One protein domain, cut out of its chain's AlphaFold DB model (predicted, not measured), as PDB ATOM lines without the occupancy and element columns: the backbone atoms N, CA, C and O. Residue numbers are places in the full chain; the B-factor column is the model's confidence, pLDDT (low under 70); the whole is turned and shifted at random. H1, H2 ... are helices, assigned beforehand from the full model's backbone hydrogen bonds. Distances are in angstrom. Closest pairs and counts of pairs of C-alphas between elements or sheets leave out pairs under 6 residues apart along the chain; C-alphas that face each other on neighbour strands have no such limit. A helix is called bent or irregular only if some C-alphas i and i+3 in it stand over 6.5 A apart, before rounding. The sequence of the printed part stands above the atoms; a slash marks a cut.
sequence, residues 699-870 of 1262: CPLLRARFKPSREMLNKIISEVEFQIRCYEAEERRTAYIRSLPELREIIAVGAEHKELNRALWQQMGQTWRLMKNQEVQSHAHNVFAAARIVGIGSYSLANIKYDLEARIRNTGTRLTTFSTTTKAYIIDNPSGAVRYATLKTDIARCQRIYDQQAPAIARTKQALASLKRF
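This is residues 699 to 870 of the 1262 residues of a protein of Parcubacteria group bacterium GW2011_GWA2_47_8 (UniProt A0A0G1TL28). The model is a long rod: H2 and the bent H9 run lengthwise in opposite directions, H7 joins H2 and the arm H9a as a bundle of three, and the short helices H3 to H6 form a head at one end. H8 crosses H9a at the side of the rod, and residues 701 to 707 stick out at the end far from the head. The printed part has 172 residues with nine named helices, H1 to H9 in chain order, and no named strand; the class is all helix. The whole is loose, with a radius of gyration of the C-alphas of 22.1 A and spans of 73 by 29 by 21 A.

H1, residues 699 to 702, touches no helix. H2, residues 710 to 738, has a kink of 28 degrees near residue 732; it is neither bent nor irregular, but only just: C-alphas 733 and 736 are 6.5 A apart. H3, residues 743 to 752, and H4, residues 754 to 764, touch only at the corner, closest at the C-alphas of Gly 750 and Asn 757, 5.2 A. H5, residues 766 to 772, only just touches H3, with 3 pairs of C-alphas within 8 A, closest at Lys 772 and Ile 747, 5.9 A. H6, residues 780 to 790, touches H4, closest at the C-alphas of Val 790 and Leu 756, 6.3 A. H7, residues 797 to 811, touches H2 at a shallow tilt of 26 degrees, opposite ways, closest at the C-alphas of Asn 810 and Cys 726, 6.5 A. H9, residues 836 to 870, was assigned as one helix by its hydrogen bonds but is bent: C-alphas 852 and 855 are 7.1 A apart, and its arms are H9a, residues 836 to 852, and H9b, residues 855 to 870. H8, residues 820 to 828, touches residues 838 to 842 of H9a, about perpendicular at 90 degrees, closest at the C-alphas of Thr 822 and Leu 839, 6.3 A. H9b touches residues 713 to 724 of H2, closest at the C-alphas of Leu 864 and Ile 717, 6.6 A. Every O i to N i+4 pair is within hydrogen-bond range in H3 to H8, H9a and H9b, against 20 of 25 in H2; H1 is too short for one.

H2 runs 41.3 A from C-alpha 710 at (187.927, 280.271, 206.324), H7 20.6 A, H9a 24.4 A, and H9b 23.6 A to C-alpha 870 at (182.965, 286.664, 208.989).

The C-alphas farthest apart, those of Phe 706 and Lys 754, are 75.0 A apart. The printed part has no cut, and no link is long. Mean pLDDT of the printed part is 78.2; 21 residues are under 70, among them 730 to 735 and 828 to 833.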
ATOM      1  N   CYS A 699     197.688 278.371 218.371       69.44
ATOM      2  CA  CYS A 699     198.889 279.089 218.814       69.44
ATOM      3  C   CYS A 699     199.675 279.747 217.662       69.44
ATOM      4  O   CYS A 699     200.121 280.884 217.832       69.44
ATOM      5  N   PRO A 700     199.853 279.121 216.477       69.12
ATOM      6  CA  PRO A 700     200.461 279.803 215.333       69.12
ATOM      7  C   PRO A 700     199.663 281.001 214.807       69.12
ATOM      8  O   PRO A 700     200.283 281.978 214.381       69.12
ATOM      9  N   LEU A 701     198.325 280.953 214.865       72.44
ATOM     10  CA  LEU A 701     197.455 282.069 214.481       72.44
ATOM     11  C   LEU A 701     197.545 283.232 215.477       72.44
ATOM     12  O   LEU A 701     197.668 284.382 215.060       72.44
ATOM     13  N   LEU A 702     197.574 282.945 216.784       72.25
ATOM     14  CA  LEU A 702     197.775 283.958 217.833       72.25
ATOM     15  C   LEU A 702     199.155 284.624 217.735       72.25
ATOM     16  O   LEU A 702     199.286 285.834 217.927       72.25
ATOM     17  N   ARG A 703     200.176 283.846 217.353       71.94
ATOM     18  CA  ARG A 703     201.534 284.326 217.038       71.94
ATOM     19  C   ARG A 703     201.641 285.002 215.664       71.94
ATOM     20  O   ARG A 703     202.747 285.340 215.257       71.94
ATOM     21  N   ALA A 704     200.524 285.173 214.949       63.56
ATOM     22  CA  ALA A 704     200.430 285.817 213.641       63.56
ATOM     23  C   ALA A 704     201.385 285.250 212.570       63.56
ATOM     24  O   ALA A 704     201.808 285.969 211.667       63.56
ATOM     25  N   ARG A 705     201.722 283.950 212.633       62.22
ATOM     26  CA  ARG A 705     202.641 283.322 211.661       62.22
ATOM     27  C   ARG A 705     202.078 283.293 210.236       62.22
ATOM     28  O   ARG A 705     202.848 283.264 209.282       62.22
ATOM     29  N   PHE A 706     200.754 283.271 210.090       67.69
ATOM     30  CA  PHE A 706     200.041 283.323 208.813       67.69
ATOM     31  C   PHE A 706     198.586 283.784 209.029       67.69
ATOM     32  O   PHE A 706     198.087 283.766 210.154       67.69
ATOM     33  N   LYS A 707     197.905 284.220 207.958       73.75
ATOM     34  CA  LYS A 707     196.496 284.656 208.010       73.75
ATOM     35  C   LYS A 707     195.559 283.438 207.980       73.75
ATOM     36  O   LYS A 707     195.801 282.540 207.171       73.75
ATOM     37  N   PRO A 708     194.502 283.387 208.809       77.06
ATOM     38  CA  PRO A 708     193.641 282.216 208.881       77.06
ATOM     39  C   PRO A 708     192.775 282.073 207.623       77.06
ATOM     40  O   PRO A 708     192.144 283.032 207.169       77.06
ATOM     41  N   SER A 709     192.724 280.855 207.076       77.81
ATOM     42  CA  SER A 709     191.743 280.499 206.051       77.81
ATOM     43  C   SER A 709     190.370 280.280 206.685       77.81
ATOM     44  O   SER A 709     190.249 279.902 207.854       77.81
ATOM     45  N   ARG A 710     189.315 280.478 205.895       81.69
ATOM     46  CA  ARG A 710     187.927 280.271 206.324       81.69
ATOM     47  C   ARG A 710     187.658 278.823 206.764       81.69
ATOM     48  O   ARG A 710     186.965 278.599 207.750       81.69
ATOM     49  N   GLU A 711     188.267 277.843 206.092       77.00
ATOM     50  CA  GLU A 711     188.201 276.422 206.469       77.00
ATOM     51  C   GLU A 711     188.876 276.154 207.822       77.00
ATOM     52  O   GLU A 711     188.324 275.449 208.664       77.00
ATOM     53  N   MET A 712     190.049 276.752 208.062       76.75
ATOM     54  CA  MET A 712     190.738 276.631 209.346       76.75
ATOM     55  C   MET A 712     189.910 277.250 210.478       76.75
ATOM     56  O   MET A 712     189.781 276.636 211.535       76.75
ATOM     57  N   LEU A 713     189.299 278.418 210.250       83.50
ATOM     58  CA  LEU A 713     188.398 279.040 211.225       83.50
ATOM     59  C   LEU A 713     187.150 278.190 211.469       83.50
ATOM     60  O   LEU A 713     186.763 278.042 212.618       83.50
ATOM     61  N   ASN A 714     186.562 277.574 210.440       84.44
ATOM     62  CA  ASN A 714     185.446 276.636 210.606       84.44
ATOM     63  C   ASN A 714     185.829 275.405 211.437       84.44
ATOM     64  O   ASN A 714     185.053 274.988 212.295       84.44
ATOM     65  N   LYS A 715     187.024 274.838 211.231       81.00
ATOM     66  CA  LYS A 715     187.536 273.739 212.068       81.00
ATOM     67  C   LYS A 715     187.686 274.176 213.527       81.00
ATOM     68  O   LYS A 715     187.254 273.457 214.415       81.00
ATOM     69  N   ILE A 716     188.210 275.379 213.771       79.88
ATOM     70  CA  ILE A 716     188.309 275.945 215.127       79.88
ATOM     71  C   ILE A 716     186.914 276.174 215.728       79.88
ATOM     72  O   ILE A 716     186.670 275.760 216.853       79.88
ATOM     73  N   ILE A 717     185.989 276.793 214.988       85.25
ATOM     74  CA  ILE A 717     184.619 277.062 215.447       85.25
ATOM     75  C   ILE A 717     183.915 275.751 215.797       85.25
ATOM     76  O   ILE A 717     183.436 275.611 216.914       85.25
ATOM     77  N   SER A 718     183.885 274.786 214.874       83.25
ATOM     78  CA  SER A 718     183.190 273.507 215.074       83.25
ATOM     79  C   SER A 718     183.737 272.713 216.256       83.25
ATOM     80  O   SER A 718     182.948 272.118 216.989       83.25
ATOM     81  N   GLU A 719     185.051 272.751 216.485       78.00
ATOM     82  CA  GLU A 719     185.665 272.129 217.651       78.00
ATOM     83  C   GLU A 719     185.273 272.836 218.949       78.00
ATOM     84  O   GLU A 719     184.797 272.194 219.879       78.00
ATOM     85  N   VAL A 720     185.428 274.163 219.020       79.88
ATOM     86  CA  VAL A 720     185.078 274.920 220.232       79.88
ATOM     87  C   VAL A 720     183.588 274.758 220.536       79.88
ATOM     88  O   VAL A 720     183.208 274.583 221.688       79.88
ATOM     89  N   GLU A 721     182.732 274.727 219.517       85.00
ATOM     90  CA  GLU A 721     181.313 274.423 219.679       85.00
ATOM     91  C   GLU A 721     181.039 272.993 220.123       85.00
ATOM     92  O   GLU A 721     180.121 272.777 220.909       85.00
ATOM     93  N   PHE A 722     181.785 272.009 219.618       80.25
ATOM     94  CA  PHE A 722     181.674 270.633 220.087       80.25
ATOM     95  C   PHE A 722     182.033 270.548 221.570       80.25
ATOM     96  O   PHE A 722     181.268 269.964 222.331       80.25
ATOM     97  N   GLN A 723     183.099 271.221 222.000       74.56
ATOM     98  CA  GLN A 723     183.473 271.285 223.410       74.56
ATOM     99  C   GLN A 723     182.435 272.027 224.261       74.56
ATOM    100  O   GLN A 723     182.071 271.537 225.326       74.56
ATOM    101  N   ILE A 724     181.888 273.151 223.782       78.56
ATOM    102  CA  ILE A 724     180.782 273.851 224.457       78.56
ATOM    103  C   ILE A 724     179.561 272.930 224.576       78.56
ATOM    104  O   ILE A 724     178.978 272.843 225.651       78.56
ATOM    105  N   ARG A 725     179.198 272.187 223.521       78.94
ATOM    106  CA  ARG A 725     178.090 271.218 223.571       78.94
ATOM    107  C   ARG A 725     178.360 270.081 224.551       78.94
ATOM    108  O   ARG A 725     177.449 269.696 225.273       78.94
ATOM    109  N   CYS A 726     179.579 269.540 224.587       73.06
ATOM    110  CA  CYS A 726     179.975 268.533 225.572       73.06
ATOM    111  C   CYS A 726     179.834 269.091 226.992       73.06
ATOM    112  O   CYS A 726     179.262 268.434 227.853       73.06
ATOM    113  N   TYR A 727     180.268 270.330 227.211       73.06
ATOM    114  CA  TYR A 727     180.160 271.023 228.489       73.06
ATOM    115  C   TYR A 727     178.702 271.303 228.915       73.06
ATOM    116  O   TYR A 727     178.342 271.120 230.076       73.06
ATOM    117  N   GLU A 728     177.834 271.705 227.985       73.56
ATOM    118  CA  GLU A 728     176.392 271.901 228.220       73.56
ATOM    119  C   GLU A 728     175.649 270.574 228.436       73.56
ATOM    120  O   GLU A 728     174.713 270.489 229.230       73.56
ATOM    121  N   ALA A 729     176.062 269.507 227.750       70.75
ATOM    122  CA  ALA A 729     175.495 268.175 227.944       70.75
ATOM    123  C   ALA A 729     175.800 267.621 229.346       70.75
ATOM    124  O   ALA A 729     174.963 266.915 229.913       70.75
ATOM    125  N   GLU A 730     176.950 267.972 229.930       65.75
ATOM    126  CA  GLU A 730     177.278 267.637 231.322       65.75
ATOM    127  C   GLU A 730     176.348 268.335 232.327       65.75
ATOM    128  O   GLU A 730     175.982 267.727 233.332       65.75
ATOM    129  N   GLU A 731     175.871 269.556 232.053       64.06
ATOM    130  CA  GLU A 731     174.878 270.234 232.904       64.06
ATOM    131  C   GLU A 731     173.610 269.387 233.062       64.06
ATOM    132  O   GLU A 731     173.134 269.150 234.175       64.06
ATOM    133  N   ARG A 732     173.121 268.843 231.940       63.28
ATOM    134  CA  ARG A 732     171.928 267.986 231.892       63.28
ATOM    135  C   ARG A 732     172.141 266.655 232.613       63.28
ATOM    136  O   ARG A 732     171.212 266.154 233.238       63.28
ATOM    137  N   ARG A 733     173.357 266.095 232.564       64.81
ATOM    138  CA  ARG A 733     173.731 264.865 233.296       64.81
ATOM    139  C   ARG A 733     173.867 265.090 234.802       64.81
ATOM    140  O   ARG A 733     173.590 264.193 235.590       64.81
ATOM    141  N   THR A 734     174.210 266.308 235.220       63.84
ATOM    142  CA  THR A 734     174.443 266.639 236.635       63.84
ATOM    143  C   THR A 734     173.148 266.641 237.474       63.84
ATOM    144  O   THR A 734     173.221 266.639 238.700       63.84
ATOM    145  N   ALA A 735     171.959 266.565 236.858       65.12
ATOM    146  CA  ALA A 735     170.680 266.449 237.570       65.12
ATOM    147  C   ALA A 735     170.630 265.232 238.518       65.12
ATOM    148  O   ALA A 735     170.171 265.355 239.653       65.12
ATOM    149  N   TYR A 736     171.188 264.087 238.103       73.75
ATOM    150  CA  TYR A 736     171.235 262.875 238.929       73.75
ATOM    151  C   TYR A 736     172.095 263.073 240.185       73.75
ATOM    152  O   TYR A 736     171.679 262.752 241.298       73.75
ATOM    153  N   ILE A 737     173.262 263.697 240.024       72.56
ATOM    154  CA  ILE A 737     174.188 264.002 241.116       72.56
ATOM    155  C   ILE A 737     173.654 265.114 242.042       72.56
ATOM    156  O   ILE A 737     173.854 265.050 243.254       72.56
ATOM    157  N   ARG A 738     172.963 266.125 241.498       71.12
ATOM    158  CA  ARG A 738     172.331 267.203 242.285       71.12
ATOM    159  C   ARG A 738     171.146 266.702 243.107       71.12
ATOM    160  O   ARG A 738     170.917 267.224 244.187       71.12
ATOM    161  N   SER A 739     170.455 265.663 242.637       77.00
ATOM    162  CA  SER A 739     169.347 265.028 243.360       77.00
ATOM    163  C   SER A 739     169.781 264.133 244.528       77.00
ATOM    164  O   SER A 739     168.940 263.454 245.107       77.00
ATOM    165  N   LEU A 740     171.076 264.073 244.869       84.38
ATOM    166  CA  LEU A 740     171.556 263.272 245.994       84.38
ATOM    167  C   LEU A 740     171.049 263.856 247.330       84.38
ATOM    168  O   LEU A 740     171.443 264.973 247.679       84.38
ATOM    169  N   PRO A 741     170.251 263.100 248.107       82.88
ATOM    170  CA  PRO A 741     169.568 263.610 249.295       82.88
ATOM    171  C   PRO A 741     170.544 264.023 250.398       82.88
ATOM    172  O   PRO A 741     171.715 263.629 250.422       82.88
ATOM    173  N   GLU A 742     170.084 264.821 251.357       85.81
ATOM    174  CA  GLU A 742     170.874 265.032 252.567       85.81
ATOM    175  C   GLU A 742     170.743 263.836 253.511       85.81
ATOM    176  O   GLU A 742     169.662 263.292 253.724       85.81
ATOM    177  N   LEU A 743     171.849 263.438 254.153       84.31
ATOM    178  CA  LEU A 743     171.809 262.340 255.130       84.31
ATOM    179  C   LEU A 743     170.805 262.636 256.258       84.31
ATOM    180  O   LEU A 743     170.139 261.733 256.753       84.31
ATOM    181  N   ARG A 744     170.664 263.912 256.634       84.38
ATOM    182  CA  ARG A 744     169.711 264.370 257.654       84.38
ATOM    183  C   ARG A 744     168.256 264.198 257.226       84.38
ATOM    184  O   ARG A 744     167.435 263.886 258.074       84.38
ATOM    185  N   GLU A 745     167.957 264.360 255.943       83.88
ATOM    186  CA  GLU A 745     166.610 264.202 255.386       83.88
ATOM    187  C   GLU A 745     166.176 262.733 255.429       83.88
ATOM    188  O   GLU A 745     165.101 262.410 255.929       83.88
ATOM    189  N   ILE A 746     167.076 261.822 255.038       84.75
ATOM    190  CA  ILE A 746     166.860 260.374 255.174       84.75
ATOM    191  C   ILE A 746     166.654 259.990 256.644       84.75
ATOM    192  O   ILE A 746     165.795 259.166 256.958       84.75
ATOM    193  N   ILE A 747     167.429 260.595 257.553       85.88
ATOM    194  CA  ILE A 747     167.294 260.361 258.994       85.88
ATOM    195  C   ILE A 747     165.957 260.884 259.522       85.88
ATOM    196  O   ILE A 747     165.313 260.167 260.279       85.88
ATOM    197  N   ALA A 748     165.529 262.085 259.127       85.00
ATOM    198  CA  ALA A 748     164.280 262.692 259.577       85.00
ATOM    199  C   ALA A 748     163.073 261.833 259.180       85.00
ATOM    200  O   ALA A 748     162.368 261.325 260.050       85.00
ATOM    201  N   VAL A 749     162.920 261.538 257.884       84.88
ATOM    202  CA  VAL A 749     161.789 260.739 257.382       84.88
ATOM    203  C   VAL A 749     161.839 259.305 257.932       84.88
ATOM    204  O   VAL A 749     160.822 258.745 258.344       84.88
ATOM    205  N   GLY A 750     163.032 258.706 258.013       83.69
ATOM    206  CA  GLY A 750     163.212 257.364 258.568       83.69
ATOM    207  C   GLY A 750     162.991 257.269 260.082       83.69
ATOM    208  O   GLY A 750     162.633 256.199 260.574       83.69
ATOM    209  N   ALA A 751     163.204 258.347 260.844       82.38
ATOM    210  CA  ALA A 751     163.056 258.355 262.299       82.38
ATOM    211  C   ALA A 751     161.648 258.748 262.769       82.38
ATOM    212  O   ALA A 751     161.201 258.203 263.782       82.38
ATOM    213  N   GLU A 752     160.972 259.650 262.050       83.00
ATOM    214  CA  GLU A 752     159.637 260.172 262.378       83.00
ATOM    215  C   GLU A 752     158.523 259.144 262.136       83.00
ATOM    216  O   GLU A 752     157.575 259.047 262.917       83.00
ATOM    217  N   HIS A 753     158.658 258.301 261.108       85.69
ATOM    218  CA  HIS A 753     157.678 257.260 260.799       85.69
ATOM    219  C   HIS A 753     158.022 255.931 261.479       85.69
ATOM    220  O   HIS A 753     159.003 255.266 261.148       85.69
ATOM    221  N   LYS A 754     157.164 255.488 262.406       83.19
ATOM    222  CA  LYS A 754     157.374 254.272 263.217       83.19
ATOM    223  C   LYS A 754     157.552 252.994 262.379       83.19
ATOM    224  O   LYS A 754     158.346 252.131 262.751       83.19
ATOM    225  N   GLU A 755     156.844 252.883 261.254       84.62
ATOM    226  CA  GLU A 755     156.938 251.741 260.331       84.62
ATOM    227  C   GLU A 755     158.255 251.736 259.541       84.62
ATOM    228  O   GLU A 755     158.952 250.720 259.524       84.62
ATOM    229  N   LEU A 756     158.654 252.884 258.978       85.69
ATOM    230  CA  LEU A 756     159.923 253.035 258.257       85.69
ATOM    231  C   LEU A 756     161.127 252.842 259.187       85.69
ATOM    232  O   LEU A 756     162.081 252.158 258.825       85.69
ATOM    233  N   ASN A 757     161.060 253.351 260.419       85.94
ATOM    234  CA  ASN A 757     162.109 253.176 261.423       85.94
ATOM    235  C   ASN A 757     162.313 251.696 261.783       85.94
ATOM    236  O   ASN A 757     163.443 251.221 261.917       85.94
ATOM    237  N   ARG A 758     161.212 250.937 261.883       85.50
ATOM    238  CA  ARG A 758     161.255 249.488 262.105       85.50
ATOM    239  C   ARG A 758     161.851 248.754 260.901       85.50
ATOM    240  O   ARG A 758     162.680 247.871 261.107       85.50
ATOM    241  N   ALA A 759     161.480 249.132 259.676       86.75
ATOM    242  CA  ALA A 759     162.029 248.553 258.447       86.75
ATOM    243  C   ALA A 759     163.540 248.820 258.303       86.75
ATOM    244  O   ALA A 759     164.309 247.901 258.017       86.75
ATOM    245  N   LEU A 760     163.984 250.047 258.590       87.69
ATOM    246  CA  LEU A 760     165.399 250.427 258.615       87.69
ATOM    247  C   LEU A 760     166.179 249.645 259.676       87.69
ATOM    248  O   LEU A 760     167.264 249.141 259.392       87.69
ATOM    249  N   TRP A 761     165.622 249.474 260.880       86.19
ATOM    250  CA  TRP A 761     166.251 248.660 261.922       86.19
ATOM    251  C   TRP A 761     166.350 247.178 261.532       86.19
ATOM    252  O   TRP A 761     167.380 246.554 261.771       86.19
ATOM    253  N   GLN A 762     165.315 246.616 260.897       86.44
ATOM    254  CA  GLN A 762     165.316 245.220 260.445       86.44
ATOM    255  C   GLN A 762     166.327 244.955 259.323       86.44
ATOM    256  O   GLN A 762     166.964 243.905 259.331       86.44
ATOM    257  N   GLN A 763     166.488 245.883 258.374       86.44
ATOM    258  CA  GLN A 763     167.380 245.687 257.223       86.44
ATOM    259  C   GLN A 763     168.822 246.157 257.461       86.44
ATOM    260  O   GLN A 763     169.741 245.611 256.858       86.44
ATOM    261  N   MET A 764     169.043 247.158 258.320       83.94
ATOM    262  CA  MET A 764     170.364 247.779 258.517       83.94
ATOM    263  C   MET A 764     170.921 247.635 259.942       83.94
ATOM    264  O   MET A 764     172.108 247.890 260.157       83.94
ATOM    265  N   GLY A 765     170.106 247.234 260.924       86.38
ATOM    266  CA  GLY A 765     170.534 246.942 262.295       86.38
ATOM    267  C   GLY A 765     171.335 248.070 262.957       86.38
ATOM    268  O   GLY A 765     170.942 249.238 262.939       86.38
ATOM    269  N   GLN A 766     172.495 247.722 263.526       82.50
ATOM    270  CA  GLN A 766     173.397 248.679 264.187       82.50
ATOM    271  C   GLN A 766     173.870 249.805 263.257       82.50
ATOM    272  O   GLN A 766     174.097 250.921 263.718       82.50
ATOM    273  N   THR A 767     173.962 249.563 261.949       83.75
ATOM    274  CA  THR A 767     174.360 250.590 260.977       83.75
ATOM    275  C   THR A 767     173.354 251.741 260.945       83.75
ATOM    276  O   THR A 767     173.764 252.901 260.922       83.75
ATOM    277  N   TRP A 768     172.047 251.456 261.036       86.88
ATOM    278  CA  TRP A 768     171.019 252.500 261.136       86.88
ATOM    279  C   TRP A 768     171.116 253.276 262.453       86.88
ATOM    280  O   TRP A 768     170.975 254.496 262.442       86.88
ATOM    281  N   ARG A 769     171.447 252.612 263.570       84.31
ATOM    282  CA  ARG A 769     171.699 253.287 264.857       84.31
ATOM    283  C   ARG A 769     172.812 254.325 264.744       84.31
ATOM    284  O   ARG A 769     172.618 255.478 265.116       84.31
ATOM    285  N   LEU A 770     173.960 253.898 264.217       84.25
ATOM    286  CA  LEU A 770     175.151 254.734 264.069       84.25
ATOM    287  C   LEU A 770     174.888 255.907 263.118       84.25
ATOM    288  O   LEU A 770     175.339 257.019 263.377       84.25
ATOM    289  N   MET A 771     174.121 255.671 262.046       84.38
ATOM    290  CA  MET A 771     173.675 256.715 261.118       84.38
ATOM    291  C   MET A 771     172.737 257.717 261.795       84.38
ATOM    292  O   MET A 771     172.990 258.917 261.737       84.38
ATOM    293  N   LYS A 772     171.690 257.231 262.472       82.44
ATOM    294  CA  LYS A 772     170.685 258.045 263.167       82.44
ATOM    295  C   LYS A 772     171.313 258.938 264.239       82.44
ATOM    296  O   LYS A 772     170.948 260.104 264.345       82.44
ATOM    297  N   ASN A 773     172.277 258.405 264.988       82.12
ATOM    298  CA  ASN A 773     172.984 259.126 266.048       82.12
ATOM    299  C   ASN A 773     174.199 259.929 265.544       82.12
ATOM    300  O   ASN A 773     174.821 260.638 266.327       82.12
ATOM    301  N   GLN A 774     174.545 259.821 264.255       75.12
ATOM    302  CA  GLN A 774     175.708 260.469 263.627       75.12
ATOM    303  C   GLN A 774     177.058 260.145 264.300       75.12
ATOM    304  O   GLN A 774     177.998 260.935 264.231       75.12
ATOM    305  N   GLU A 775     177.182 258.967 264.916       73.38
ATOM    306  CA  GLU A 775     178.376 258.554 265.670       73.38
ATOM    307  C   GLU A 775     179.581 258.256 264.751       73.38
ATOM    308  O   GLU A 775     180.731 258.415 265.159       73.38
ATOM    309  N   VAL A 776     179.342 257.849 263.493       72.62
ATOM    310  CA  VAL A 776     180.387 257.543 262.494       72.62
ATOM    311  C   VAL A 776     179.981 258.047 261.103       72.62
ATOM    312  O   VAL A 776     178.829 257.913 260.688       72.62
ATOM    313  N   GLN A 777     180.942 258.580 260.334       74.12
ATOM    314  CA  GLN A 777     180.710 258.975 258.939       74.12
ATOM    315  C   GLN A 777     180.302 257.776 258.075       74.12
ATOM    316  O   GLN A 777     181.076 256.842 257.868       74.12
ATOM    317  N   SER A 778     179.094 257.836 257.527       83.44
ATOM    318  CA  SER A 778     178.479 256.718 256.816       83.44
ATOM    319  C   SER A 778     179.019 256.557 255.392       83.44
ATOM    320  O   SER A 778     179.261 257.528 254.667       83.44
ATOM    321  N   HIS A 779     179.182 255.305 254.968       85.50
ATOM    322  CA  HIS A 779     179.550 254.967 253.595       85.50
ATOM    323  C   HIS A 779     178.392 255.220 252.628       85.50
ATOM    324  O   HIS A 779     177.234 254.980 252.965       85.50
ATOM    325  N   ALA A 780     178.706 255.655 251.406       83.94
ATOM    326  CA  ALA A 780     177.703 256.010 250.401       83.94
ATOM    327  C   ALA A 780     176.722 254.864 250.081       83.94
ATOM    328  O   ALA A 780     175.529 255.115 249.936       83.94
ATOM    329  N   HIS A 781     177.179 253.605 250.062       84.75
ATOM    330  CA  HIS A 781     176.301 252.451 249.825       84.75
ATOM    331  C   HIS A 781     175.231 252.275 250.920       84.75
ATOM    332  O   HIS A 781     174.082 251.981 250.602       84.75
ATOM    333  N   ASN A 782     175.577 252.521 252.191       85.56
ATOM    334  CA  ASN A 782     174.638 252.441 253.316       85.56
ATOM    335  C   ASN A 782     173.622 253.583 253.276       85.56
ATOM    336  O   ASN A 782     172.442 253.373 253.541       85.56
ATOM    337  N   VAL A 783     174.060 254.782 252.881       85.81
ATOM    338  CA  VAL A 783     173.161 255.931 252.709       85.81
ATOM    339  C   VAL A 783     172.159 255.688 251.577       85.81
ATOM    340  O   VAL A 783     170.977 255.970 251.742       85.81
ATOM    341  N   PHE A 784     172.588 255.097 250.460       88.12
ATOM    342  CA  PHE A 784     171.687 254.764 249.350       88.12
ATOM    343  C   PHE A 784     170.728 253.615 249.667       88.12
ATOM    344  O   PHE A 784     169.587 253.639 249.203       88.12
ATOM    345  N   ALA A 785     171.149 252.640 250.478       84.31
ATOM    346  CA  ALA A 785     170.254 251.607 250.993       84.31
ATOM    347  C   ALA A 785     169.156 252.216 251.883       84.31
ATOM    348  O   ALA A 785     167.977 251.948 251.659       84.31
ATOM    349  N   ALA A 786     169.524 253.106 252.813       85.19
ATOM    350  CA  ALA A 786     168.567 253.821 253.658       85.19
ATOM    351  C   ALA A 786     167.606 254.702 252.837       85.19
ATOM    352  O   ALA A 786     166.397 254.639 253.040       85.19
ATOM    353  N   ALA A 787     168.114 255.461 251.857       85.75
ATOM    354  CA  ALA A 787     167.294 256.306 250.980       85.75
ATOM    355  C   ALA A 787     166.234 255.505 250.204       85.75
ATOM    356  O   ALA A 787     165.102 255.964 250.045       85.75
ATOM    357  N   ARG A 788     166.583 254.287 249.767       87.88
ATOM    358  CA  ARG A 788     165.665 253.381 249.067       87.88
ATOM    359  C   ARG A 788     164.552 252.870 249.981       87.88
ATOM    360  O   ARG A 788     163.412 252.802 249.545       87.88
ATOM    361  N   ILE A 789     164.879 252.525 251.228       86.12
ATOM    362  CA  ILE A 789     163.910 252.025 252.221       86.12
ATOM    363  C   ILE A 789     162.916 253.123 252.618       86.12
ATOM    364  O   ILE A 789     161.734 252.850 252.797       86.12
ATOM    365  N   VAL A 790     163.391 254.365 252.728       86.12
ATOM    366  CA  VAL A 790     162.578 255.533 253.105       86.12
ATOM    367  C   VAL A 790     161.774 256.095 251.922       86.12
ATOM    368  O   VAL A 790     160.870 256.899 252.115       86.12
ATOM    369  N   GLY A 791     162.064 255.655 250.693       81.94
ATOM    370  CA  GLY A 791     161.350 256.088 249.489       81.94
ATOM    371  C   GLY A 791     161.786 257.450 248.937       81.94
ATOM    372  O   GLY A 791     161.102 257.995 248.080       81.94
ATOM    373  N   ILE A 792     162.927 257.989 249.385       80.94
ATOM    374  CA  ILE A 792     163.453 259.302 248.952       80.94
ATOM    375  C   ILE A 792     164.118 259.217 247.567       80.94
ATOM    376  O   ILE A 792     164.208 260.205 246.846       80.94
ATOM    377  N   GLY A 793     164.554 258.026 247.150       78.06
ATOM    378  CA  GLY A 793     165.078 257.793 245.805       78.06
ATOM    379  C   GLY A 793     165.946 256.542 245.706       78.06
ATOM    380  O   GLY A 793     166.355 255.960 246.713       78.06
ATOM    381  N   SER A 794     166.245 256.114 244.476       80.81
ATOM    382  CA  SER A 794     167.131 254.975 244.208       80.81
ATOM    383  C   SER A 794     168.417 255.441 243.528       80.81
ATOM    384  O   SER A 794     168.430 255.791 242.346       80.81
ATOM    385  N   TYR A 795     169.513 255.424 244.286       84.38
ATOM    386  CA  TYR A 795     170.823 255.878 243.827       84.38
ATOM    387  C   TYR A 795     171.794 254.708 243.673       84.38
ATOM    388  O   TYR A 795     171.789 253.762 244.465       84.38
ATOM    389  N   SER A 796     172.632 254.773 242.639       82.25
ATOM    390  CA  SER A 796     173.627 253.755 242.310       82.25
ATOM    391  C   SER A 796     175.014 254.373 242.250       82.25
ATOM    392  O   SER A 796     175.245 255.355 241.545       82.25
ATOM    393  N   LEU A 797     175.959 253.743 242.947       81.25
ATOM    394  CA  LEU A 797     177.371 254.104 242.876       81.25
ATOM    395  C   LEU A 797     177.894 254.008 241.430       81.25
ATOM    396  O   LEU A 797     178.562 254.930 240.964       81.25
ATOM    397  N   ALA A 798     177.498 252.982 240.670       79.00
ATOM    398  CA  ALA A 798     177.934 252.808 239.281       79.00
ATOM    399  C   ALA A 798     177.580 254.008 238.381       79.00
ATOM    400  O   ALA A 798     178.420 254.458 237.606       79.00
ATOM    401  N   ASN A 799     176.380 254.575 238.544       79.31
ATOM    402  CA  ASN A 799     175.940 255.742 237.773       79.31
ATOM    403  C   ASN A 799     176.730 256.998 238.166       79.31
ATOM    404  O   ASN A 799     177.226 257.711 237.302       79.31
ATOM    405  N   ILE A 800     176.948 257.215 239.470       81.81
ATOM    406  CA  ILE A 800     177.754 258.343 239.967       81.81
ATOM    407  C   ILE A 800     179.203 258.240 239.474       81.81
ATOM    408  O   ILE A 800     179.820 259.245 239.139       81.81
ATOM    409  N   LYS A 801     179.762 257.026 239.418       80.94
ATOM    410  CA  LYS A 801     181.107 256.800 238.876       80.94
ATOM    411  C   LYS A 801     181.171 257.144 237.393       80.94
ATOM    412  O   LYS A 801     182.060 257.895 237.002       80.94
ATOM    413  N   TYR A 802     180.228 256.636 236.604       80.06
ATOM    414  CA  TYR A 802     180.132 256.939 235.178       80.06
ATOM    415  C   TYR A 802     180.070 258.454 234.925       80.06
ATOM    416  O   TYR A 802     180.818 258.973 234.096       80.06
ATOM    417  N   ASP A 803     179.262 259.175 235.703       77.06
ATOM    418  CA  ASP A 803     179.131 260.630 235.603       77.06
ATOM    419  C   ASP A 803     180.421 261.370 236.008       77.06
ATOM    420  O   ASP A 803     180.842 262.314 235.338       77.06
ATOM    421  N   LEU A 804     181.105 260.937 237.074       78.56
ATOM    422  CA  LEU A 804     182.383 261.528 237.496       78.56
ATOM    423  C   LEU A 804     183.507 261.274 236.478       78.56
ATOM    424  O   LEU A 804     184.313 262.169 236.217       78.56
ATOM    425  N   GLU A 805     183.556 260.089 235.868       76.38
ATOM    426  CA  GLU A 805     184.507 259.753 234.800       76.38
ATOM    427  C   GLU A 805     184.239 260.543 233.515       76.38
ATOM    428  O   GLU A 805     185.178 261.046 232.886       76.38
ATOM    429  N   ALA A 806     182.967 260.694 233.135       72.50
ATOM    430  CA  ALA A 806     182.556 261.546 232.024       72.50
ATOM    431  C   ALA A 806     182.971 263.002 232.273       72.50
ATOM    432  O   ALA A 806     183.569 263.633 231.400       72.50
ATOM    433  N   ARG A 807     182.779 263.506 233.496       73.75
ATOM    434  CA  ARG A 807     183.178 264.860 233.883       73.75
ATOM    435  C   ARG A 807     184.695 265.060 233.845       73.75
ATOM    436  O   ARG A 807     185.140 266.079 233.318       73.75
ATOM    437  N   ILE A 808     185.504 264.113 234.325       72.81
ATOM    438  CA  ILE A 808     186.979 264.171 234.211       72.81
ATOM    439  C   ILE A 808     187.405 264.281 232.742       72.81
ATOM    440  O   ILE A 808     188.250 265.109 232.404       72.81
ATOM    441  N   ARG A 809     186.780 263.483 231.868       69.00
ATOM    442  CA  ARG A 809     187.068 263.457 230.430       69.00
ATOM    443  C   ARG A 809     186.655 264.748 229.718       69.00
ATOM    444  O   ARG A 809     187.415 265.243 228.896       69.00
ATOM    445  N   ASN A 810     185.479 265.285 230.043       65.56
ATOM    446  CA  ASN A 810     184.836 266.361 229.281       65.56
ATOM    447  C   ASN A 810     185.148 267.771 229.810       65.56
ATOM    448  O   ASN A 810     185.046 268.736 229.062       65.56
ATOM    449  N   THR A 811     185.528 267.913 231.085       64.19
ATOM    450  CA  THR A 811     185.820 269.224 231.712       64.19
ATOM    451  C   THR A 811     187.307 269.445 232.004       64.19
ATOM    452  O   THR A 811     187.690 270.500 232.504       64.19
ATOM    453  N   GLY A 812     188.162 268.447 231.742       62.44
ATOM    454  CA  GLY A 812     189.596 268.513 232.045       62.44
ATOM    455  C   GLY A 812     189.923 268.525 233.546       62.44
ATOM    456  O   GLY A 812     191.042 268.871 233.937       62.44
ATOM    457  N   THR A 813     188.963 268.160 234.406       70.88
ATOM    458  CA  THR A 813     189.155 268.102 235.861       70.88
ATOM    459  C   THR A 813     190.256 267.095 236.208       70.88
ATOM    460  O   THR A 813     190.153 265.909 235.898       70.88
ATOM    461  N   ARG A 814     191.320 267.540 236.890       72.44
ATOM    462  CA  ARG A 814     192.430 266.655 237.282       72.44
ATOM    463  C   ARG A 814     191.989 265.668 238.361       72.44
ATOM    464  O   ARG A 814     191.307 266.056 239.305       72.44
ATOM    465  N   LEU A 815     192.496 264.434 238.307       75.12
ATOM    466  CA  LEU A 815     192.288 263.415 239.351       75.12
ATOM    467  C   LEU A 815     192.755 263.859 240.751       75.12
ATOM    468  O   LEU A 815     192.272 263.346 241.752       75.12
ATOM    469  N   THR A 816     193.675 264.825 240.836       74.19
ATOM    470  CA  THR A 816     194.141 265.434 242.095       74.19
ATOM    471  C   THR A 816     193.093 266.312 242.780       74.19
ATOM    472  O   THR A 816     193.287 266.708 243.923       74.19
ATOM    473  N   THR A 817     192.006 266.651 242.085       73.44
ATOM    474  CA  THR A 817     190.905 267.471 242.619       73.44
ATOM    475  C   THR A 817     190.034 266.683 243.605       73.44
ATOM    476  O   THR A 817     189.392 267.274 244.477       73.44
ATOM    477  N   PHE A 818     190.033 265.352 243.476       81.50
ATOM    478  CA  PHE A 818     189.266 264.427 244.305       81.50
ATOM    479  C   PHE A 818     190.066 264.003 245.538       81.50
ATOM    480  O   PHE A 818     191.286 263.824 245.472       81.50
ATOM    481  N   SER A 819     189.376 263.798 246.660       82.38
ATOM    482  CA  SER A 819     189.974 263.211 247.862       82.38
ATOM    483  C   SER A 819     190.543 261.811 247.596       82.38
ATOM    484  O   SER A 819     190.102 261.107 246.686       82.38
ATOM    485  N   THR A 820     191.487 261.358 248.426       78.00
ATOM    486  CA  THR A 820     192.144 260.044 248.286       78.00
ATOM    487  C   THR A 820     191.142 258.888 248.198       78.00
ATOM    488  O   THR A 820     191.323 257.977 247.394       78.00
ATOM    489  N   THR A 821     190.043 258.951 248.959       76.19
ATOM    490  CA  THR A 821     188.980 257.934 248.963       76.19
ATOM    491  C   THR A 821     188.128 257.951 247.694       76.19
ATOM    492  O   THR A 821     187.820 256.894 247.153       76.19
ATOM    493  N   THR A 822     187.769 259.133 247.186       79.62
ATOM    494  CA  THR A 822     186.992 259.267 245.940       79.62
ATOM    495  C   THR A 822     187.852 258.921 244.726       79.62
ATOM    496  O   THR A 822     187.385 258.274 243.793       79.62
ATOM    497  N   LYS A 823     189.139 259.275 244.762       80.62
ATOM    498  CA  LYS A 823     190.125 258.907 243.743       80.62
ATOM    499  C   LYS A 823     190.312 257.389 243.660       80.62
ATOM    500  O   LYS A 823     190.231 256.843 242.565       80.62
ATOM    501  N   ALA A 824     190.502 256.708 244.793       75.25
ATOM    502  CA  ALA A 824     190.596 255.245 244.838       75.25
ATOM    503  C   ALA A 824     189.312 254.567 244.323       75.25
ATOM    504  O   ALA A 824     189.369 253.545 243.654       75.25
ATOM    505  N   TYR A 825     188.141 255.159 244.559       81.25
ATOM    506  CA  TYR A 825     186.872 254.661 244.027       81.25
ATOM    507  C   TYR A 825     186.730 254.777 242.507       81.25
ATOM    508  O   TYR A 825     186.280 253.836 241.842       81.25
ATOM    509  N   ILE A 826     187.148 255.915 241.953       77.88
ATOM    510  CA  ILE A 826     187.174 256.129 240.505       77.88
ATOM    511  C   ILE A 826     188.143 255.127 239.851       77.88
ATOM    512  O   ILE A 826     187.780 254.508 238.856       77.88
ATOM    513  N   ILE A 827     189.323 254.893 240.439       77.19
ATOM    514  CA  ILE A 827     190.390 254.067 239.840       77.19
ATOM    515  C   ILE A 827     190.205 252.559 240.105       77.19
ATOM    516  O   ILE A 827     190.134 251.784 239.156       77.19
ATOM    517  N   ASP A 828     190.086 252.137 241.367       68.69
ATOM    518  CA  ASP A 828     190.260 250.734 241.794       68.69
ATOM    519  C   ASP A 828     188.935 249.975 242.022       68.69
ATOM    520  O   ASP A 828     188.926 248.784 242.324       68.69
ATOM    521  N   ASN A 829     187.790 250.657 241.896       63.00
ATOM    522  CA  ASN A 829     186.442 250.086 242.040       63.00
ATOM    523  C   ASN A 829     186.070 249.396 243.390       63.00
ATOM    524  O   ASN A 829     185.238 248.484 243.373       63.00
ATOM    525  N   PRO A 830     186.577 249.798 244.580       59.69
ATOM    526  CA  PRO A 830     186.112 249.230 245.843       59.69
ATOM    527  C   PRO A 830     184.727 249.793 246.202       59.69
ATOM    528  O   PRO A 830     184.590 250.914 246.697       59.69
ATOM    529  N   SER A 831     183.681 248.996 246.003       53.94
ATOM    530  CA  SER A 831     182.277 249.322 246.309       53.94
ATOM    531  C   SER A 831     182.001 249.650 247.794       53.94
ATOM    532  O   SER A 831     180.928 250.158 248.123       53.94
ATOM    533  N   GLY A 832     182.969 249.432 248.695       55.88
ATOM    534  CA  GLY A 832     182.815 249.603 250.144       55.88
ATOM    535  C   GLY A 832     183.411 250.868 250.788       55.88
ATOM    536  O   GLY A 832     183.038 251.170 251.915       55.88
ATOM    537  N   ALA A 833     184.302 251.633 250.142       62.84
ATOM    538  CA  ALA A 833     185.215 252.523 250.892       62.84
ATOM    539  C   ALA A 833     184.964 254.044 250.796       62.84
ATOM    540  O   ALA A 833     185.632 254.810 251.493       62.84
ATOM    541  N   VAL A 834     184.010 254.526 249.988       78.50
ATOM    542  CA  VAL A 834     183.766 255.980 249.878       78.50
ATOM    543  C   VAL A 834     182.769 256.455 250.921       78.50
ATOM    544  O   VAL A 834     181.629 255.982 250.988       78.50
ATOM    545  N   ARG A 835     183.187 257.433 251.722       85.75
ATOM    546  CA  ARG A 835     182.314 258.120 252.677       85.75
ATOM    547  C   ARG A 835     181.376 259.072 251.940       85.75
ATOM    548  O   ARG A 835     181.818 259.839 251.085       85.75
ATOM    549  N   TYR A 836     180.093 259.049 252.297       85.50
ATOM    550  CA  TYR A 836     179.057 259.815 251.600       85.50
ATOM    551  C   TYR A 836     179.301 261.330 251.652       85.50
ATOM    552  O   TYR A 836     179.210 262.014 250.635       85.50
ATOM    553  N   ALA A 837     179.711 261.839 252.817       81.44
ATOM    554  CA  ALA A 837     180.038 263.252 253.006       81.44
ATOM    555  C   ALA A 837     181.221 263.704 252.131       81.44
ATOM    556  O   ALA A 837     181.177 264.770 251.514       81.44
ATOM    557  N   THR A 838     182.265 262.875 252.026       82.81
ATOM    558  CA  THR A 838     183.435 263.163 251.188       82.81
ATOM    559  C   THR A 838     183.070 263.153 249.705       82.81
ATOM    560  O   THR A 838     183.474 264.054 248.974       82.81
ATOM    561  N   LEU A 839     182.240 262.195 249.277       84.12
ATOM    562  CA  LEU A 839     181.733 262.119 247.907       84.12
ATOM    563  C   LEU A 839     180.915 263.366 247.534       84.12
ATOM    564  O   LEU A 839     181.195 263.975 246.505       84.12
ATOM    565  N   LYS A 840     179.972 263.803 248.387       83.31
ATOM    566  CA  LYS A 840     179.208 265.049 248.167       83.31
ATOM    567  C   LYS A 840     180.107 266.283 248.126       83.31
ATOM    568  O   LYS A 840     179.890 267.165 247.301       83.31
ATOM    569  N   THR A 841     181.133 266.338 248.973       82.88
ATOM    570  CA  THR A 841     182.078 267.465 249.003       82.88
ATOM    571  C   THR A 841     182.901 267.546 247.716       82.88
ATOM    572  O   THR A 841     183.055 268.631 247.152       82.88
ATOM    573  N   ASP A 842     183.399 266.409 247.226       81.81
ATOM    574  CA  ASP A 842     184.144 266.342 245.967       81.81
ATOM    575  C   ASP A 842     183.238 266.667 244.764       81.81
ATOM    576  O   ASP A 842     183.631 267.442 243.894       81.81
ATOM    577  N   ILE A 843     181.991 266.185 244.763       80.38
ATOM    578  CA  ILE A 843     180.954 266.543 243.782       80.38
ATOM    579  C   ILE A 843     180.673 268.055 243.782       80.38
ATOM    580  O   ILE A 843     180.669 268.685 242.723       80.38
ATOM    581  N   ALA A 844     180.487 268.666 244.954       79.00
ATOM    582  CA  ALA A 844     180.241 270.101 245.086       79.00
ATOM    583  C   ALA A 844     181.468 270.939 244.690       79.00
ATOM    584  O   ALA A 844     181.340 272.036 244.147       79.00
ATOM    585  N   ARG A 845     182.687 270.434 244.933       78.69
ATOM    586  CA  ARG A 845     183.928 271.045 244.431       78.69
ATOM    587  C   ARG A 845     183.974 271.000 242.905       78.69
ATOM    588  O   ARG A 845     184.268 272.020 242.288       78.69
ATOM    589  N   CYS A 846     183.637 269.864 242.300       73.56
ATOM    590  CA  CYS A 846     183.507 269.754 240.854       73.56
ATOM    591  C   CYS A 846     182.458 270.732 240.307       73.56
ATOM    592  O   CYS A 846     182.704 271.365 239.282       73.56
ATOM    593  N   GLN A 847     181.312 270.884 240.977       75.06
ATOM    594  CA  GLN A 847     180.262 271.806 240.546       75.06
ATOM    595  C   GLN A 847     180.715 273.266 240.579       75.06
ATOM    596  O   GLN A 847     180.536 273.969 239.594       75.06
ATOM    597  N   ARG A 848     181.421 273.694 241.628       75.88
ATOM    598  CA  ARG A 848     181.993 275.048 241.685       75.88
ATOM    599  C   ARG A 848     182.997 275.327 240.567       75.88
ATOM    600  O   ARG A 848     182.991 276.416 240.010       75.88
ATOM    601  N   ILE A 849     183.836 274.348 240.212       73.00
ATOM    602  CA  ILE A 849     184.775 274.473 239.079       73.00
ATOM    603  C   ILE A 849     184.012 274.648 237.757       73.00
ATOM    604  O   ILE A 849     184.456 275.394 236.887       73.00
ATOM    605  N   TYR A 850     182.860 273.986 237.619       73.56
ATOM    606  CA  TYR A 850     181.963 274.163 236.481       73.56
ATOM    607  C   TYR A 850     181.355 275.579 236.473       73.56
ATOM    608  O   TYR A 850     181.557 276.339 235.532       73.56
ATOM    609  N   ASP A 851     180.712 276.003 237.560       74.19
ATOM    610  CA  ASP A 851     180.027 277.303 237.619       74.19
ATOM    611  C   ASP A 851     180.994 278.489 237.399       74.19
ATOM    612  O   ASP A 851     180.657 279.458 236.718       74.19
ATOM    613  N   GLN A 852     182.246 278.373 237.860       73.25
ATOM    614  CA  GLN A 852     183.306 279.362 237.615       73.25
ATOM    615  C   GLN A 852     183.688 279.520 236.130       73.25
ATOM    616  O   GLN A 852     184.184 280.573 235.729       73.25
ATOM    617  N   GLN A 853     183.470 278.498 235.299       70.81
ATOM    618  CA  GLN A 853     183.779 278.524 233.865       70.81
ATOM    619  C   GLN A 853     182.585 278.975 232.994       70.81
ATOM    620  O   GLN A 853     182.785 279.347 231.834       70.81
ATOM    621  N   ALA A 854     181.360 279.030 233.531       71.94
ATOM    622  CA  ALA A 854     180.156 279.402 232.779       71.94
ATOM    623  C   ALA A 854     180.193 280.824 232.155       71.94
ATOM    624  O   ALA A 854     179.864 280.962 230.968       71.94
ATOM    625  N   PRO A 855     180.674 281.886 232.840       76.62
ATOM    626  CA  PRO A 855     180.808 283.215 232.228       76.62
ATOM    627  C   PRO A 855     181.815 283.241 231.068       76.62
ATOM    628  O   PRO A 855     181.637 283.959 230.080       76.62
ATOM    629  N   ALA A 856     182.874 282.429 231.158       74.88
ATOM    630  CA  ALA A 856     183.868 282.298 230.098       74.88
ATOM    631  C   ALA A 856     183.264 281.648 228.838       74.88
ATOM    632  O   ALA A 856     183.577 282.065 227.720       74.88
ATOM    633  N   ILE A 857     182.323 280.710 228.997       74.69
ATOM    634  CA  ILE A 857     181.567 280.105 227.887       74.69
ATOM    635  C   ILE A 857     180.670 281.127 227.195       74.69
ATOM    636  O   ILE A 857     180.664 281.188 225.965       74.69
ATOM    637  N   ALA A 858     179.955 281.969 227.945       74.69
ATOM    638  CA  ALA A 858     179.114 283.018 227.365       74.69
ATOM    639  C   ALA A 858     179.935 284.010 226.516       74.69
ATOM    640  O   ALA A 858     179.583 284.288 225.366       74.69
ATOM    641  N   ARG A 859     181.091 284.464 227.027       77.50
ATOM    642  CA  ARG A 859     182.029 285.324 226.277       77.50
ATOM    643  C   ARG A 859     182.601 284.625 225.040       77.50
ATOM    644  O   ARG A 859     182.682 285.223 223.967       77.50
ATOM    645  N   THR A 860     182.929 283.338 225.157       80.69
ATOM    646  CA  THR A 860     183.406 282.517 224.032       80.69
ATOM    647  C   THR A 860     182.334 282.386 222.947       80.69
ATOM    648  O   THR A 860     182.640 282.550 221.768       80.69
ATOM    649  N   LYS A 861     181.060 282.184 223.313       81.06
ATOM    650  CA  LYS A 861     179.931 282.151 222.367       81.06
ATOM    651  C   LYS A 861     179.766 283.467 221.602       81.06
ATOM    652  O   LYS A 861     179.513 283.433 220.400       81.06
ATOM    653  N   GLN A 862     179.956 284.612 222.257       78.56
ATOM    654  CA  GLN A 862     179.900 285.924 221.601       78.56
ATOM    655  C   GLN A 862     181.044 286.110 220.585       78.56
ATOM    656  O   GLN A 862     180.816 286.557 219.454       78.56
ATOM    657  N   ALA A 863     182.266 285.708 220.952       81.38
ATOM    658  CA  ALA A 863     183.409 285.709 220.038       81.38
ATOM    659  C   ALA A 863     183.185 284.755 218.847       81.38
ATOM    660  O   ALA A 863     183.444 285.123 217.699       81.38
ATOM    661  N   LEU A 864     182.624 283.564 219.094       85.00
ATOM    662  CA  LEU A 864     182.248 282.604 218.053       85.00
ATOM    663  C   LEU A 864     181.161 283.146 217.123       85.00
ATOM    664  O   LEU A 864     181.267 282.967 215.913       85.00
ATOM    665  N   ALA A 865     180.137 283.825 217.643       80.25
ATOM    666  CA  ALA A 865     179.093 284.442 216.826       80.25
ATOM    667  C   ALA A 865     179.675 285.496 215.866       80.25
ATOM    668  O   ALA A 865     179.332 285.521 214.681       80.25
ATOM    669  N   SER A 866     180.622 286.300 216.353       79.75
ATOM    670  CA  SER A 866     181.329 287.299 215.545       79.75
ATOM    671  C   SER A 866     182.190 286.640 214.461       79.75
ATOM    672  O   SER A 866     182.066 286.979 213.284       79.75
ATOM    673  N   LEU A 867     182.988 285.623 214.814       84.75
ATOM    674  CA  LEU A 867     183.772 284.847 213.844       84.75
ATOM    675  C   LEU A 867     182.890 284.158 212.798       84.75
ATOM    676  O   LEU A 867     183.211 284.184 211.611       84.75
ATOM    677  N   LYS A 868     181.753 283.588 213.205       84.94
ATOM    678  CA  LYS A 868     180.779 282.978 212.292       84.94
ATOM    679  C   LYS A 868     180.230 283.973 211.282       84.94
ATOM    680  O   LYS A 868     180.029 283.589 210.135       84.94
ATOM    681  N   ARG A 869     179.999 285.231 211.665       81.81
ATOM    682  CA  ARG A 869     179.558 286.275 210.726       81.81
ATOM    683  C   ARG A 869     180.597 286.482 209.622       81.81
ATOM    684  O   ARG A 869     180.244 286.455 208.448       81.81
ATOM    685  N   PHE A 870     181.881 286.575 209.975       83.88
ATOM    686  CA  PHE A 870     182.965 286.664 208.989       83.88
ATOM    687  C   PHE A 870     183.095 285.399 208.139       83.88
ATOM    688  O   PHE A 870     183.249 285.500 206.926       83.88
TER     689      PHE A 870